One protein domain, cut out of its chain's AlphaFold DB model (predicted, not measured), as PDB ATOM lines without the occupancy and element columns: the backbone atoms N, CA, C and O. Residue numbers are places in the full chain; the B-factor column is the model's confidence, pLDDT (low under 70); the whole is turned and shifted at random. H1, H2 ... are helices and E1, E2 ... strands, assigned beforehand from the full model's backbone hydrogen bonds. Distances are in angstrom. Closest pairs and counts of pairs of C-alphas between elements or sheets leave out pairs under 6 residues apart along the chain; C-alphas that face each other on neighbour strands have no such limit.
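AT A GLANCE: This is residues 12 to 68 of the 80 residues of an uncharacterized protein of Roseomonas deserti (UniProt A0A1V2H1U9). A twisted sheet of four strands, folded back and forth as E1, E2, E3 and E4, has one helix, H1, packed along one face, mostly over E3. H1 runs on beyond the sheet at its far end, and the long link before it, residues 41 to 53, loops round at the E4 edge. The printed part has 57 residues, with four named strands and then one named helix along the chain; the sheet's order is E1 - E2 - E3 - E4, all antiparallel, and the class is mixed, helices and strands. The whole is compact, with a radius of gyration of the C-alphas of 10.7 A, yet elongated, spanning 34 by 19 by 17 A.

HOW THE PARTS SIT: Begin at the inner strands E2, residues 21 to 25, and E3, residues 28 to 33, a hairpin at 156 degrees; look for N 23 and O 30, 2.8 A apart and within hydrogen-bond range. On the other side of E3 is the edge strand E4, residues 36 to 40, also a hairpin with E3, at 163 degrees, where N 31 and O 38 are within range at 2.8 A. The other edge strand, E1, residues 12 to 15, forms a hairpin with E2 at 159 degrees, and its one pair within range is N 13 and O 22, 3.0 A. E1 and E4 are apart. The four strands make a meander, each the antiparallel neighbour of the one before. H1, residues 54 to 67, is on one face of this sheet, making two layers, at a height over the sheet of 9.8 A. It lies over E3 and runs along the strands, at 15 degrees to E3 on the local plane. The closest C-alphas of E3 and H1 are those of Ala 28 and Val 61, 7.1 A; those of E4 and H1 are Asn 37 and Val 54, 6.5 A. In H1 every O i to N i+4 pair is within hydrogen-bond range.

IN THESE COORDINATES: Find C-alpha 28 at (243.778, 203.472, 194.509); from there E3 runs 16.7 A to C-alpha 33. E2 measures 13.0 A, E4 13.3 A and E1 8.4 A, E1 beginning at C-alpha 12 at (231.894, 206.468, 192.718). H1 runs 19.5 A to C-alpha 67 at (256.442, 211.665, 197.499).

THE WHOLE: Look to Asp 17 and His 67 for the two C-alphas farthest apart, 35.1 A. The printed part has no cut. The links between the strands are tight, while that from E4 to H1, 13 residues, is long. The mean pLDDT of the printed part is 85.1; residues 14 to 17 are under 70.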
ATOM      1  N   VAL A  12     232.757 207.383 191.953       76.56
ATOM      2  CA  VAL A  12     231.894 206.468 192.718       76.56
ATOM      3  C   VAL A  12     231.484 205.304 191.817       76.56
ATOM      4  O   VAL A  12     230.949 205.530 190.733       76.56
ATOM      5  N   ILE A  13     231.729 204.066 192.254       71.12
ATOM      6  CA  ILE A  13     231.526 202.851 191.432       71.12
ATOM      7  C   ILE A  13     230.252 202.072 191.799       71.12
ATOM      8  O   ILE A  13     229.945 201.075 191.162       71.12
ATOM      9  N   ASN A  14     229.431 202.619 192.703       69.94
ATOM     10  CA  ASN A  14     228.283 202.018 193.407       69.94
ATOM     11  C   ASN A  14     228.650 201.313 194.720       69.94
ATOM     12  O   ASN A  14     229.801 200.911 194.918       69.94
ATOM     13  N   PRO A  15     227.675 201.197 195.644       65.88
ATOM     14  CA  PRO A  15     227.813 200.334 196.798       65.88
ATOM     15  C   PRO A  15     227.927 198.863 196.376       65.88
ATOM     16  O   PRO A  15     227.200 198.424 195.487       65.88
ATOM     17  N   ASP A  16     228.818 198.099 197.010       66.62
ATOM     18  CA  ASP A  16     228.795 196.637 196.884       66.62
ATOM     19  C   ASP A  16     227.551 196.037 197.574       66.62
ATOM     20  O   ASP A  16     226.877 196.710 198.359       66.62
ATOM     21  N   ASP A  17     227.271 194.749 197.342       67.50
ATOM     22  CA  ASP A  17     226.150 194.019 197.971       67.50
ATOM     23  C   ASP A  17     226.187 194.032 199.516       67.50
ATOM     24  O   ASP A  17     225.241 193.612 200.183       67.50
ATOM     25  N   LYS A  18     227.290 194.503 200.109       72.88
ATOM     26  CA  LYS A  18     227.518 194.604 201.553       72.88
ATOM     27  C   LYS A  18     227.377 196.040 202.073       72.88
ATOM     28  O   LYS A  18     227.642 196.274 203.253       72.88
ATOM     29  N   GLY A  19     226.964 196.988 201.229       81.75
ATOM     30  CA  GLY A  19     226.728 198.386 201.593       81.75
ATOM     31  C   GLY A  19     227.991 199.248 201.683       81.75
ATOM     32  O   GLY A  19     227.956 200.289 202.341       81.75
ATOM     33  N   TRP A  20     229.103 198.839 201.065       83.31
ATOM     34  CA  TRP A  20     230.315 199.657 200.967       83.31
ATOM     35  C   TRP A  20     230.270 200.539 199.736       83.31
ATOM     36  O   TRP A  20     230.318 200.016 198.630       83.31
ATOM     37  N   VAL A  21     230.306 201.856 199.906       87.81
ATOM     38  CA  VAL A  21     230.554 202.791 198.808       87.81
ATOM     39  C   VAL A  21     232.007 202.660 198.361       87.81
ATOM     40  O   VAL A  21     232.931 202.802 199.164       87.81
ATOM     41  N   ILE A  22     232.210 202.367 197.079       88.62
ATOM     42  CA  ILE A  22     233.538 202.236 196.483       88.62
ATOM     43  C   ILE A  22     233.882 203.526 195.736       88.62
ATOM     44  O   ILE A  22     233.125 203.969 194.869       88.62
ATOM     45  N   TYR A  23     235.042 204.090 196.060       87.44
ATOM     46  CA  TYR A  23     235.641 205.223 195.371       87.44
ATOM     47  C   TYR A  23     236.941 204.801 194.689       87.44
ATOM     48  O   TYR A  23     237.770 204.133 195.303       87.44
ATOM     49  N   GLU A  24     237.160 205.241 193.456       88.69
ATOM     50  CA  GLU A  24     238.471 205.182 192.804       88.69
ATOM     51  C   GLU A  24     239.133 206.560 192.819       88.69
ATOM     52  O   GLU A  24     238.501 207.566 192.487       88.69
ATOM     53  N   TYR A  25     240.415 206.593 193.188       88.81
ATOM     54  CA  TYR A  25     241.228 207.804 193.254       88.81
ATOM     55  C   TYR A  25     242.682 207.509 192.874       88.81
ATOM     56  O   TYR A  25     243.358 206.751 193.563       88.81
ATOM     57  N   ARG A  26     243.175 208.097 191.775       87.75
ATOM     58  CA  ARG A  26     244.574 207.977 191.293       87.75
ATOM     59  C   ARG A  26     245.130 206.536 191.263       87.75
ATOM     60  O   ARG A  26     246.291 206.306 191.580       87.75
ATOM     61  N   GLY A  27     244.305 205.557 190.882       85.62
ATOM     62  CA  GLY A  27     244.692 204.136 190.840       85.62
ATOM     63  C   GLY A  27     244.600 203.399 192.184       85.62
ATOM     64  O   GLY A  27     244.862 202.202 192.240       85.62
ATOM     65  N   ALA A  28     244.191 204.081 193.254       90.19
ATOM     66  CA  ALA A  28     243.778 203.472 194.509       90.19
ATOM     67  C   ALA A  28     242.257 203.280 194.551       90.19
ATOM     68  O   ALA A  28     241.492 204.057 193.979       90.19
ATOM     69  N   THR A  29     241.817 202.264 195.287       91.75
ATOM     70  CA  THR A  29     240.409 202.036 195.620       91.75
ATOM     71  C   THR A  29     240.188 202.309 197.105       91.75
ATOM     72  O   THR A  29     240.871 201.755 197.961       91.75
ATOM     73  N   ILE A  30     239.210 203.142 197.437       90.44
ATOM     74  CA  ILE A  30     238.789 203.424 198.808       90.44
ATOM     75  C   ILE A  30     237.400 202.826 199.005       90.44
ATOM     76  O   ILE A  30     236.455 203.171 198.303       90.44
ATOM     77  N   ARG A  31     237.261 201.932 199.980       90.75
ATOM     78  CA  ARG A  31     235.966 201.382 200.390       90.75
ATOM     79  C   ARG A  31     235.495 202.100 201.645       90.75
ATOM     80  O   ARG A  31     236.207 202.078 202.646       90.75
ATOM     81  N   SER A  32     234.300 202.677 201.615       88.50
ATOM     82  CA  SER A  32     233.687 203.375 202.747       88.50
ATOM     83  C   SER A  32     232.352 202.757 203.142       88.50
ATOM     84  O   SER A  32     231.505 202.494 202.295       88.50
ATOM     85  N   GLN A  33     232.150 202.551 204.436       87.19
ATOM     86  CA  GLN A  33     230.883 202.153 205.032       87.19
ATOM     87  C   GLN A  33     230.712 202.912 206.353       87.19
ATOM     88  O   GLN A  33     231.233 202.514 207.399       87.19
ATOM     89  N   GLY A  34     230.007 204.045 206.306       83.75
ATOM     90  CA  GLY A  34     229.837 204.929 207.460       83.75
ATOM     91  C   GLY A  34     231.181 205.463 207.971       83.75
ATOM     92  O   GLY A  34     231.860 206.220 207.284       83.75
ATOM     93  N   VAL A  35     231.572 205.061 209.183       82.62
ATOM     94  CA  VAL A  35     232.858 205.446 209.803       82.62
ATOM     95  C   VAL A  35     234.016 204.514 209.436       82.62
ATOM     96  O   VAL A  35     235.168 204.805 209.751       82.62
ATOM     97  N   HIS A  36     233.730 203.388 208.780       86.81
ATOM     98  CA  HIS A  36     234.748 202.431 208.377       86.81
ATOM     99  C   HIS A  36     235.216 202.746 206.963       86.81
ATOM    100  O   HIS A  36     234.465 202.599 206.006       86.81
ATOM    101  N   ASN A  37     236.475 203.148 206.828       89.56
ATOM    102  CA  ASN A  37     237.093 203.437 205.540       89.56
ATOM    103  C   ASN A  37     238.341 202.579 205.376       89.56
ATOM    104  O   ASN A  37     239.125 202.448 206.317       89.56
ATOM    105  N   ARG A  38     238.517 201.969 204.206       90.38
ATOM    106  CA  ARG A  38     239.626 201.064 203.893       90.38
ATOM    107  C   ARG A  38     240.282 201.478 202.584       90.38
ATOM    108  O   ARG A  38     239.595 201.622 201.576       90.38
ATOM    109  N   LEU A  39     241.607 201.587 202.598       90.94
ATOM    110  CA  LEU A  39     242.413 201.852 201.408       90.94
ATOM    111  C   LEU A  39     242.885 200.538 200.772       90.94
ATOM    112  O   LEU A  39     243.438 199.675 201.450       90.94
ATOM    113  N   LEU A  40     242.703 200.399 199.467       91.62
ATOM    114  CA  LEU A  40     243.223 199.323 198.632       91.62
ATOM    115  C   LEU A  40     244.111 199.958 197.562       91.62
ATOM    116  O   LEU A  40     243.631 200.553 196.601       91.62
ATOM    117  N   MET A  41     245.416 199.872 197.767       90.38
ATOM    118  CA  MET A  41     246.415 200.393 196.840       90.38
ATOM    119  C   MET A  41     247.658 199.524 196.938       90.38
ATOM    120  O   MET A  41     248.268 199.456 198.006       90.38
ATOM    121  N   ASP A  42     247.987 198.788 195.886       89.38
ATOM    122  CA  ASP A  42     249.133 197.881 195.915       89.38
ATOM    123  C   ASP A  42     250.438 198.668 196.093       89.38
ATOM    124  O   ASP A  42     250.618 199.755 195.547       89.38
ATOM    125  N   GLY A  43     251.333 198.150 196.935       86.12
ATOM    126  CA  GLY A  43     252.585 198.820 197.299       86.12
ATOM    127  C   GLY A  43     252.456 199.940 198.341       86.12
ATOM    128  O   GLY A  43     253.476 200.384 198.858       86.12
ATOM    129  N   HIS A  44     251.245 200.372 198.711       86.81
ATOM    130  CA  HIS A  44     251.052 201.360 199.777       86.81
ATOM    131  C   HIS A  44     251.187 200.707 201.173       86.81
ATOM    132  O   HIS A  44     250.551 199.680 201.423       86.81
ATOM    133  N   PRO A  45     251.904 201.300 202.150       86.69
ATOM    134  CA  PRO A  45     252.072 200.715 203.492       86.69
ATOM    135  C   PRO A  45     250.757 200.485 204.256       86.69
ATOM    136  O   PRO A  45     250.652 199.605 205.108       86.69
ATOM    137  N   MET A  46     249.741 201.292 203.946       86.38
ATOM    138  CA  MET A  46     248.386 201.198 204.507       86.38
ATOM    139  C   MET A  46     247.410 200.366 203.657       86.38
ATOM    140  O   MET A  46     246.202 200.444 203.874       86.38
ATOM    141  N   HIS A  47     247.902 199.580 202.696       88.81
ATOM    142  CA  HIS A  47     247.065 198.668 201.915       88.81
ATOM    143  C   HIS A  47     246.232 197.747 202.828       88.81
ATOM    144  O   HIS A  47     246.747 197.180 203.791       88.81
ATOM    145  N   GLN A  48     244.935 197.617 202.530       87.69
ATOM    146  CA  GLN A  48     243.918 196.868 203.286       87.69
ATOM    147  C   GLN A  48     243.684 197.317 204.736       87.69
ATOM    148  O   GLN A  48     242.856 196.721 205.434       87.69
ATOM    149  N   ARG A  49     244.336 198.387 205.199       84.25
ATOM    150  CA  ARG A  49     244.128 198.908 206.552       84.25
ATOM    151  C   ARG A  49     242.918 199.829 206.606       84.25
ATOM    152  O   ARG A  49     242.603 200.539 205.651       84.25
ATOM    153  N   PHE A  50     242.248 199.805 207.754       84.50
ATOM    154  CA  PHE A  50     241.214 200.776 208.066       84.50
ATOM    155  C   PHE A  50     241.843 202.083 208.538       84.50
ATOM    156  O   PHE A  50     242.810 202.059 209.302       84.50
ATOM    157  N   GLY A  51     241.294 203.216 208.112       77.38
ATOM    158  CA  GLY A  51     241.812 204.507 208.534       77.38
ATOM    159  C   GLY A  51     240.965 205.687 208.090       77.38
ATOM    160  O   GLY A  51     240.535 205.743 206.944       77.38
ATOM    161  N   GLY A  52     240.796 206.639 209.010       80.75
ATOM    162  CA  GLY A  52     240.312 207.989 208.733       80.75
ATOM    163  C   GLY A  52     238.966 208.097 208.026       80.75
ATOM    164  O   GLY A  52     238.191 207.148 207.950       80.75
ATOM    165  N   HIS A  53     238.716 209.296 207.507       86.62
ATOM    166  CA  HIS A  53     237.667 209.585 206.531       86.62
ATOM    167  C   HIS A  53     238.233 209.471 205.106       86.62
ATOM    168  O   HIS A  53     239.451 209.457 204.922       86.62
ATOM    169  N   VAL A  54     237.361 209.416 204.095       85.25
ATOM    170  CA  VAL A  54     237.754 209.278 202.677       85.25
ATOM    171  C   VAL A  54     238.768 210.351 202.251       85.25
ATOM    172  O   VAL A  54     239.748 210.024 201.591       85.25
ATOM    173  N   ASP A  55     238.612 211.598 202.697       85.69
ATOM    174  CA  ASP A  55     239.537 212.707 202.390       85.69
ATOM    175  C   ASP A  55     240.941 212.500 202.969       85.69
ATOM    176  O   ASP A  55     241.954 212.822 202.339       85.69
ATOM    177  N   LEU A  56     241.025 211.890 204.156       85.12
ATOM    178  CA  LEU A  56     242.310 211.530 204.741       85.12
ATOM    179  C   LEU A  56     242.984 210.437 203.906       85.12
ATOM    180  O   LEU A  56     244.177 210.532 203.631       85.12
ATOM    181  N   LEU A  57     242.226 209.432 203.457       87.69
ATOM    182  CA  LEU A  57     242.758 208.380 202.588       87.69
ATOM    183  C   LEU A  57     243.209 208.923 201.226       87.69
ATOM    184  O   LEU A  57     244.239 208.482 200.726       87.69
ATOM    185  N   GLN A  58     242.516 209.915 200.663       88.06
ATOM    186  CA  GLN A  58     242.978 210.620 199.460       88.06
ATOM    187  C   GLN A  58     244.316 211.324 199.703       88.06
ATOM    188  O   GLN A  58     245.247 211.160 198.919       88.06
ATOM    189  N   SER A  59     244.455 212.008 200.842       86.88
ATOM    190  CA  SER A  59     245.714 212.663 201.221       86.88
ATOM    191  C   SER A  59     246.865 211.660 201.388       86.88
ATOM    192  O   SER A  59     248.020 211.988 201.123       86.88
ATOM    193  N   TRP A  60     246.571 210.426 201.815       87.00
ATOM    194  CA  TRP A  60     247.566 209.349 201.894       87.00
ATOM    195  C   TRP A  60     247.993 208.892 200.506       87.00
ATOM    196  O   TRP A  60     249.187 208.758 200.254       87.00
ATOM    197  N   VAL A  61     247.026 208.698 199.607       88.75
ATOM    198  CA  VAL A  61     247.291 208.337 198.212       88.75
ATOM    199  C   VAL A  61     248.135 209.413 197.530       88.75
ATOM    200  O   VAL A  61     249.129 209.071 196.899       88.75
ATOM    201  N   ASP A  62     247.810 210.695 197.706       89.62
ATOM    202  CA  ASP A  62     248.591 211.798 197.135       89.62
ATOM    203  C   ASP A  62     250.023 211.827 197.675       89.62
ATOM    204  O   ASP A  62     250.976 211.784 196.899       89.62
ATOM    205  N   ALA A  63     250.197 211.799 199.002       87.19
ATOM    206  CA  ALA A  63     251.526 211.786 199.614       87.19
ATOM    207  C   ALA A  63     252.363 210.566 199.183       87.19
ATOM    208  O   ALA A  63     253.585 210.663 199.024       87.19
ATOM    209  N   TRP A  64     251.719 209.419 198.965       89.19
ATOM    210  CA  TRP A  64     252.398 208.216 198.514       89.19
ATOM    211  C   TRP A  64     252.778 208.280 197.037       89.19
ATOM    212  O   TRP A  64     253.930 208.020 196.697       89.19
ATOM    213  N   ILE A  65     251.854 208.651 196.152       88.31
ATOM    214  CA  ILE A  65     252.136 208.735 194.714       88.31
ATOM    215  C   ILE A  65     253.177 209.819 194.435       88.31
ATOM    216  O   ILE A  65     254.133 209.566 193.706       88.31
ATOM    217  N   ASP A  66     253.025 210.995 195.042       88.88
ATOM    218  CA  ASP A  66     253.846 212.159 194.705       88.88
ATOM    219  C   ASP A  66     255.195 212.158 195.439       88.88
ATOM    220  O   ASP A  66     256.190 212.676 194.927       88.88
ATOM    221  N   HIS A  67     255.257 211.574 196.641       86.31
ATOM    222  CA  HIS A  67     256.442 211.665 197.499       86.31
ATOM    223  C   HIS A  67     256.924 210.336 198.084       86.31
ATOM    224  O   HIS A  67     257.948 210.339 198.769       86.31
ATOM    225  N   GLN A  68     256.226 209.218 197.844       84.19
ATOM    226  CA  GLN A  68     256.494 207.915 198.479       84.19
ATOM    227  C   GLN A  68     256.574 208.030 200.011       84.19
ATOM    228  O   GLN A  68     257.430 207.440 200.672       84.19
TER     229      GLN A  68